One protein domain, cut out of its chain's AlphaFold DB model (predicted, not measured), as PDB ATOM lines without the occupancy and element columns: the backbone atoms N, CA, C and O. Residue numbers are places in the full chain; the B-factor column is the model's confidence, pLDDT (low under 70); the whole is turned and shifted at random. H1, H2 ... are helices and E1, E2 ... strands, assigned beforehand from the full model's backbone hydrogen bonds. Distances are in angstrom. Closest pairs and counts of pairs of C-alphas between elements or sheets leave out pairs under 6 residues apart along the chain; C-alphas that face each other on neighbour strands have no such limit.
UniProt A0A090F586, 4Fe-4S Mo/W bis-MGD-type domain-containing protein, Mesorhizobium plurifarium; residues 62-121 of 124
ATOM      1  N   PRO A  62     382.617  -3.941  56.572       98.06
ATOM      2  CA  PRO A  62     382.221  -3.250  55.352       98.06
ATOM      3  C   PRO A  62     383.135  -2.057  55.056       98.06
ATOM      4  O   PRO A  62     383.505  -1.294  55.946       98.06
ATOM      5  N   LEU A  63     383.482  -1.878  53.781       97.38
ATOM      6  CA  LEU A  63     384.326  -0.778  53.319       97.38
ATOM      7  C   LEU A  63     383.588   0.040  52.263       97.38
ATOM      8  O   LEU A  63     383.159  -0.492  51.237       97.38
ATOM      9  N   ARG A  64     383.507   1.353  52.475       96.62
ATOM     10  CA  ARG A  64     382.980   2.315  51.508       96.62
ATOM     11  C   ARG A  64     384.114   2.993  50.760       96.62
ATOM     12  O   ARG A  64     385.052   3.507  51.368       96.62
ATOM     13  N   ARG A  65     384.009   3.037  49.433       96.50
ATOM     14  CA  ARG A  65     384.930   3.815  48.603       96.50
ATOM     15  C   ARG A  65     384.668   5.308  48.806       96.50
ATOM     16  O   ARG A  65     383.522   5.736  48.714       96.50
ATOM     17  N   THR A  66     385.716   6.092  49.028       96.31
ATOM     18  CA  THR A  66     385.623   7.546  49.248       96.31
ATOM     19  C   THR A  66     386.087   8.381  48.052       96.31
ATOM     20  O   THR A  66     385.934   9.599  48.064       96.31
ATOM     21  N   THR A  67     386.609   7.743  47.001       96.75
ATOM     22  CA  THR A  67     386.990   8.376  45.727       96.75
ATOM     23  C   THR A  67     386.112   7.898  44.562       96.75
ATOM     24  O   THR A  67     385.488   6.832  44.648       96.75
ATOM     25  N   PRO A  68     386.030   8.646  43.445       95.38
ATOM     26  CA  PRO A  68     385.364   8.170  42.235       95.38
ATOM     27  C   PRO A  68     385.910   6.817  41.762       95.38
ATOM     28  O   PRO A  68     387.078   6.482  41.952       95.38
ATOM     29  N   LYS A  69     385.074   6.018  41.088       92.50
ATOM     30  CA  LYS A  69     385.492   4.700  40.571       92.50
ATOM     31  C   LYS A  69     386.654   4.790  39.568       92.50
ATOM     32  O   LYS A  69     387.419   3.837  39.464       92.50
ATOM     33  N   SER A  70     386.770   5.912  38.856       95.38
ATOM     34  CA  SER A  70     387.838   6.209  37.894       95.38
ATOM     35  C   SER A  70     389.164   6.632  38.532       95.38
ATOM     36  O   SER A  70     390.145   6.782  37.810       95.38
ATOM     37  N   ASP A  71     389.200   6.865  39.845       96.31
ATOM     38  CA  ASP A  71     390.424   7.248  40.547       96.31
ATOM     39  C   ASP A  71     391.397   6.050  40.609       96.31
ATOM     40  O   ASP A  71     390.963   4.946  40.973       96.31
ATOM     41  N   PRO A  72     392.686   6.224  40.248       94.81
ATOM     42  CA  PRO A  72     393.690   5.166  40.364       94.81
ATOM     43  C   PRO A  72     393.953   4.734  41.814       94.81
ATOM     44  O   PRO A  72     394.389   3.602  42.020       94.81
ATOM     45  N   ASP A  73     393.680   5.594  42.802       95.62
ATOM     46  CA  ASP A  73     393.777   5.275  44.225       95.62
ATOM     47  C   ASP A  73     392.369   5.104  44.833       95.62
ATOM     48  O   ASP A  73     391.680   6.079  45.173       95.62
ATOM     49  N   PRO A  74     391.879   3.856  44.959       87.44
ATOM     50  CA  PRO A  74     390.601   3.589  45.587       87.44
ATOM     51  C   PRO A  74     390.757   3.748  47.101       87.44
ATOM     52  O   PRO A  74     391.140   2.810  47.796       87.44
ATOM     53  N   ARG A  75     390.458   4.933  47.629       95.69
ATOM     54  CA  ARG A  75     390.462   5.160  49.077       95.69
ATOM     55  C   ARG A  75     389.238   4.502  49.701       95.69
ATOM     56  O   ARG A  75     388.137   4.586  49.150       95.69
ATOM     57  N   TRP A  76     389.432   3.865  50.850       96.94
ATOM     58  CA  TRP A  76     388.392   3.130  51.568       96.94
ATOM     59  C   TRP A  76     388.245   3.646  52.991       96.94
ATOM     60  O   TRP A  76     389.222   4.028  53.632       96.94
ATOM     61  N   MET A  77     387.012   3.631  53.475       97.25
ATOM     62  CA  MET A  77     386.649   3.942  54.849       97.25
ATOM     63  C   MET A  77     385.788   2.807  55.385       97.25
ATOM     64  O   MET A  77     384.870   2.360  54.699       97.25
ATOM     65  N   GLU A  78     386.094   2.340  56.591       98.12
ATOM     66  CA  GLU A  78     385.245   1.381  57.296       98.12
ATOM     67  C   GLU A  78     383.919   2.041  57.682       98.12
ATOM     68  O   GLU A  78     383.905   3.189  58.129       98.12
ATOM     69  N   ILE A  79     382.818   1.325  57.470       98.31
ATOM     70  CA  ILE A  79     381.467   1.741  57.861       98.31
ATOM     71  C   ILE A  79     380.757   0.580  58.560       98.31
ATOM     72  O   ILE A  79     381.171  -0.578  58.442       98.31
ATOM     73  N   SER A  80     379.681   0.876  59.285       98.44
ATOM     74  CA  SER A  80     378.876  -0.161  59.929       98.44
ATOM     75  C   SER A  80     378.107  -1.014  58.911       98.44
ATOM     76  O   SER A  80     377.927  -0.642  57.749       98.44
ATOM     77  N   TRP A  81     377.639  -2.184  59.354       98.19
ATOM     78  CA  TRP A  81     376.770  -3.032  58.537       98.19
ATOM     79  C   TRP A  81     375.439  -2.355  58.209       98.19
ATOM     80  O   TRP A  81     375.012  -2.450  57.062       98.19
ATOM     81  N   ASP A  82     374.834  -1.648  59.165       98.44
ATOM     82  CA  ASP A  82     373.567  -0.940  58.952       98.44
ATOM     83  C   ASP A  82     373.733   0.155  57.890       98.44
ATOM     84  O   ASP A  82     373.025   0.147  56.887       98.44
ATOM     85  N   GLU A  83     374.764   1.000  58.011       98.25
ATOM     86  CA  GLU A  83     375.061   2.029  57.003       98.25
ATOM     87  C   GLU A  83     375.333   1.432  55.617       98.25
ATOM     88  O   GLU A  83     374.880   1.970  54.606       98.25
ATOM     89  N   ALA A  84     376.078   0.323  55.544       98.19
ATOM     90  CA  ALA A  84     376.387  -0.324  54.273       98.19
ATOM     91  C   ALA A  84     375.127  -0.878  53.597       98.19
ATOM     92  O   ALA A  84     374.958  -0.730  52.384       98.19
ATOM     93  N   LEU A  85     374.257  -1.531  54.371       97.88
ATOM     94  CA  LEU A  85     373.025  -2.132  53.872       97.88
ATOM     95  C   LEU A  85     371.999  -1.066  53.477       97.88
ATOM     96  O   LEU A  85     371.393  -1.209  52.415       97.88
ATOM     97  N   ASP A  86     371.867   0.008  54.256       98.44
ATOM     98  CA  ASP A  86     370.993   1.139  53.936       98.44
ATOM     99  C   ASP A  86     371.459   1.853  52.658       98.44
ATOM    100  O   ASP A  86     370.676   2.012  51.720       98.44
ATOM    101  N   GLU A  87     372.755   2.186  52.541       97.62
ATOM    102  CA  GLU A  87     373.301   2.864  51.353       97.62
ATOM    103  C   GLU A  87     373.124   2.016  50.079       97.62
ATOM    104  O   GLU A  87     372.777   2.538  49.014       97.62
ATOM    105  N   ILE A  88     373.352   0.699  50.163       96.69
ATOM    106  CA  ILE A  88     373.138  -0.219  49.035       96.69
ATOM    107  C   ILE A  88     371.646  -0.329  48.715       96.69
ATOM    108  O   ILE A  88     371.267  -0.229  47.546       96.69
ATOM    109  N   GLY A  89     370.803  -0.523  49.730       97.00
ATOM    110  CA  GLY A  89     369.362  -0.681  49.577       97.00
ATOM    111  C   GLY A  89     368.713   0.533  48.921       97.00
ATOM    112  O   GLY A  89     367.939   0.374  47.975       97.00
ATOM    113  N   ASP A  90     369.064   1.739  49.355       98.19
ATOM    114  CA  ASP A  90     368.519   2.974  48.795       98.19
ATOM    115  C   ASP A  90     368.984   3.202  47.356       98.19
ATOM    116  O   ASP A  90     368.165   3.491  46.483       98.19
ATOM    117  N   ARG A  91     370.258   2.933  47.044       96.44
ATOM    118  CA  ARG A  91     370.736   2.996  45.654       96.44
ATOM    119  C   ARG A  91     370.014   2.009  44.746       96.44
ATOM    120  O   ARG A  91     369.668   2.365  43.621       96.44
ATOM    121  N   LEU A  92     369.794   0.777  45.205       96.50
ATOM    122  CA  LEU A  92     369.044  -0.214  44.435       96.50
ATOM    123  C   LEU A  92     367.620   0.288  44.160       96.50
ATOM    124  O   LEU A  92     367.206   0.283  43.003       96.50
ATOM    125  N   LYS A  93     366.905   0.800  45.173       97.19
ATOM    126  CA  LYS A  93     365.563   1.389  44.998       97.19
ATOM    127  C   LYS A  93     365.571   2.544  43.993       97.19
ATOM    128  O   LYS A  93     364.715   2.579  43.113       97.19
ATOM    129  N   ASP A  94     366.556   3.437  44.064       97.81
ATOM    130  CA  ASP A  94     366.685   4.576  43.147       97.81
ATOM    131  C   ASP A  94     366.929   4.146  41.697       97.81
ATOM    132  O   ASP A  94     366.466   4.790  40.751       97.81
ATOM    133  N   HIS A  95     367.701   3.082  41.485       97.00
ATOM    134  CA  HIS A  95     367.901   2.505  40.158       97.00
ATOM    135  C   HIS A  95     366.609   1.877  39.627       97.00
ATOM    136  O   HIS A  95     366.204   2.192  38.506       97.00
ATOM    137  N   VAL A  96     365.916   1.097  40.461       97.12
ATOM    138  CA  VAL A  96     364.626   0.483  40.120       97.12
ATOM    139  C   VAL A  96     363.574   1.540  39.779       97.12
ATOM    140  O   VAL A  96     362.886   1.412  38.770       97.12
ATOM    141  N   ALA A  97     363.482   2.621  40.555       97.94
ATOM    142  CA  ALA A  97     362.518   3.696  40.324       97.94
ATOM    143  C   ALA A  97     362.730   4.425  38.984       97.94
ATOM    144  O   ALA A  97     361.770   4.895  38.379       97.94
ATOM    145  N   ARG A  98     363.980   4.524  38.512       97.44
ATOM    146  CA  ARG A  98     364.332   5.240  37.271       97.44
ATOM    147  C   ARG A  98     364.340   4.357  36.027       97.44
ATOM    148  O   ARG A  98     364.106   4.869  34.937       97.44
ATOM    149  N   GLY A  99     364.682   3.079  36.174       95.88
ATOM    150  CA  GLY A  99     364.983   2.189  35.050       95.88
ATOM    151  C   GLY A  99     364.331   0.811  35.117       95.88
ATOM    152  O   GLY A  99     364.660  -0.030  34.289       95.88
ATOM    153  N   GLY A 100     363.441   0.573  36.082       96.19
ATOM    154  CA  GLY A 100     362.834  -0.734  36.321       96.19
ATOM    155  C   GLY A 100     363.772  -1.720  37.034       96.19
ATOM    156  O   GLY A 100     364.978  -1.467  37.163       96.19
ATOM    157  N   PRO A 101     363.236  -2.847  37.533       93.19
ATOM    158  CA  PRO A 101     364.025  -3.894  38.188       93.19
ATOM    159  C   PRO A 101     365.137  -4.480  37.305       93.19
ATOM    160  O   PRO A 101     366.190  -4.865  37.809       93.19
ATOM    161  N   GLU A 102     364.963  -4.456  35.988       93.62
ATOM    162  CA  GLU A 102     365.905  -4.939  34.975       93.62
ATOM    163  C   GLU A 102     367.177  -4.080  34.880       93.62
ATOM    164  O   GLU A 102     368.155  -4.479  34.249       93.62
ATOM    165  N   SER A 103     367.197  -2.912  35.531       94.81
ATOM    166  CA  SER A 103     368.402  -2.085  35.668       94.81
ATOM    167  C   SER A 103     369.454  -2.685  36.611       94.81
ATOM    168  O   SER A 103     370.598  -2.219  36.626       94.81
ATOM    169  N   ILE A 104     369.097  -3.715  37.387       92.81
ATOM    170  CA  ILE A 104     369.982  -4.398  38.332       92.81
ATOM    171  C   ILE A 104     370.436  -5.738  37.754       92.81
ATOM    172  O   ILE A 104     369.628  -6.590  37.395       92.81
ATOM    173  N   ALA A 105     371.752  -5.953  37.723       89.19
ATOM    174  CA  ALA A 105     372.350  -7.209  37.286       89.19
ATOM    175  C   ALA A 105     373.126  -7.876  38.424       89.19
ATOM    176  O   ALA A 105     373.931  -7.245  39.111       89.19
ATOM    177  N   PHE A 106     372.938  -9.186  38.565       86.00
ATOM    178  CA  PHE A 106     373.687 -10.021  39.497       86.00
ATOM    179  C   PHE A 106     374.744 -10.826  38.739       86.00
ATOM    180  O   PHE A 106     374.427 -11.630  37.863       86.00
ATOM    181  N   ALA A 107     376.021 -10.620  39.067       81.06
ATOM    182  CA  ALA A 107     377.118 -11.325  38.413       81.06
ATOM    183  C   ALA A 107     377.372 -12.695  39.068       81.06
ATOM    184  O   ALA A 107     377.820 -12.783  40.213       81.06
ATOM    185  N   VAL A 108     377.149 -13.775  38.312       77.56
ATOM    186  CA  VAL A 108     377.487 -15.150  38.713       77.56
ATOM    187  C   VAL A 108     378.480 -15.723  37.713       77.56
ATOM    188  O   VAL A 108     378.146 -15.950  36.558       77.56
ATOM    189  N   THR A 109     379.720 -15.951  38.147       73.50
ATOM    190  CA  THR A 109     380.781 -16.468  37.269       73.50
ATOM    191  C   THR A 109     380.761 -17.993  37.199       73.50
ATOM    192  O   THR A 109     380.646 -18.573  36.127       73.50
ATOM    193  N   SER A 110     380.840 -18.670  38.345       71.94
ATOM    194  CA  SER A 110     380.664 -20.119  38.439       71.94
ATOM    195  C   SER A 110     380.138 -20.513  39.815       71.94
ATOM    196  O   SER A 110     380.408 -19.846  40.817       71.94
ATOM    197  N   GLY A 111     379.441 -21.649  39.886       66.69
ATOM    198  CA  GLY A 111     378.955 -22.203  41.153       66.69
ATOM    199  C   GLY A 111     380.059 -22.644  42.123       66.69
ATOM    200  O   GLY A 111     379.758 -23.013  43.251       66.69
ATOM    201  N   SER A 112     381.326 -22.653  41.697       65.12
ATOM    202  CA  SER A 112     382.482 -22.937  42.556       65.12
ATOM    203  C   SER A 112     383.264 -21.694  42.973       65.12
ATOM    204  O   SER A 112     384.104 -21.808  43.857       65.12
ATOM    205  N   SER A 113     383.032 -20.549  42.326       64.12
ATOM    206  CA  SER A 113     383.835 -19.330  42.502       64.12
ATOM    207  C   SER A 113     383.012 -18.121  42.948       64.12
ATOM    208  O   SER A 113     383.590 -17.069  43.204       64.12
ATOM    209  N   SER A 114     381.684 -18.253  43.037       66.94
ATOM    210  CA  SER A 114     380.798 -17.188  43.496       66.94
ATOM    211  C   SER A 114     379.981 -17.627  44.719       66.94
ATOM    212  O   SER A 114     379.247 -18.623  44.627       66.94
ATOM    213  N   PRO A 115     380.032 -16.878  45.842       66.12
ATOM    214  CA  PRO A 115     379.155 -17.125  46.988       66.12
ATOM    215  C   PRO A 115     377.679 -16.900  46.629       66.12
ATOM    216  O   PRO A 115     376.798 -17.441  47.289       66.12
ATOM    217  N   LEU A 116     377.401 -16.189  45.526       75.19
ATOM    218  CA  LEU A 116     376.042 -15.990  45.029       75.19
ATOM    219  C   LEU A 116     375.341 -17.311  44.696       75.19
ATOM    220  O   LEU A 116     374.120 -17.361  44.731       75.19
ATOM    221  N   SER A 117     376.090 -18.382  44.409       73.56
ATOM    222  CA  SER A 117     375.516 -19.700  44.108       73.56
ATOM    223  C   SER A 117     374.725 -20.325  45.262       73.56
ATOM    224  O   SER A 117     373.887 -21.187  45.013       73.56
ATOM    225  N   ASP A 118     374.964 -19.890  46.501       72.62
ATOM    226  CA  ASP A 118     374.164 -20.293  47.662       72.62
ATOM    227  C   ASP A 118     372.900 -19.426  47.814       72.62
ATOM    228  O   ASP A 118     371.945 -19.828  48.470       72.62
ATOM    229  N   SER A 119     372.876 -18.248  47.183       76.81
ATOM    230  CA  SER A 119     371.775 -17.276  47.228       76.81
ATOM    231  C   SER A 119     370.958 -17.226  45.935       76.81
ATOM    232  O   SER A 119     370.012 -16.451  45.850       76.81
ATOM    233  N   THR A 120     371.281 -18.043  44.924       76.56
ATOM    234  CA  THR A 120     370.606 -17.988  43.617       76.56
ATOM    235  C   THR A 120     369.104 -18.196  43.726       76.56
ATOM    236  O   THR A 120     368.385 -17.519  43.018       76.56
ATOM    237  N   TYR A 121     368.629 -19.047  44.640       75.00
ATOM    238  CA  TYR A 121     367.192 -19.293  44.846       75.00
ATOM    239  C   TYR A 121     366.418 -18.099  45.419       75.00
ATOM    240  O   TYR A 121     365.196 -18.100  45.409       75.00
TER     241      TYR A 121
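Overview. This is residues 62 to 121 of the 124 residues of the protein "4Fe-4S Mo/W bis-MGD-type domain-containing protein" of Mesorhizobium plurifarium (UniProt A0A090F586). A small two-strand hairpin, E1 and E2, sits by the beginning of one long helix, H1; from the far end of H1 a long unnamed stretch, residues 100 to 114, leads away to a short helix, H2. H1 and this stretch make the two arms of an open V, with the hairpin and H2 at its separate ends. The printed part has 60 residues, with the order E1, E2, H1, H2 and one antiparallel sheet, E1 - E2. The class is mixed, helices and strands, with under half of the residues in named elements. The whole is loose, with a radius of gyration of the C-alphas of 14.3 A and spans of 33 by 32 by 26 A.

Arrangement. E1, residues 63 to 65, and E2, residues 76 to 78, form a hairpin, antiparallel at 146 degrees between their directions. N 64 and O 77 are within hydrogen-bond range at 2.8 A, as are N 77 and O 64 at 2.9 A. A tight link joins E2 to H1, residues 81 to 99. The closest C-alphas of E1 and H1 are those of Arg 64 and Ala 84, 7.6 A apart. H2, residues 115 to 118, is apart from E1, E2 and H1. Every O i to N i+4 pair in H1 is within hydrogen-bond range; H2 is too short for such a pair, and its one O i to N i+3 pair is within range.

Along the chain. E1 begins at C-alpha 63 (384.326, -0.778, 53.319). H1 is 26.8 A long, from C-alpha 81 to C-alpha 99 (364.983, 2.189, 35.050). H2 ends at C-alpha 118 (374.164, -20.293, 47.662).

Size, cuts and confidence. The two C-alphas farthest apart, those of Pro 72 and Tyr 121, are 36.3 A apart. The printed part has no cut. The link from H1 to H2 is long, with 15 residues. Residues 111 to 115, of which 115 belongs to H2, have pLDDT under 70.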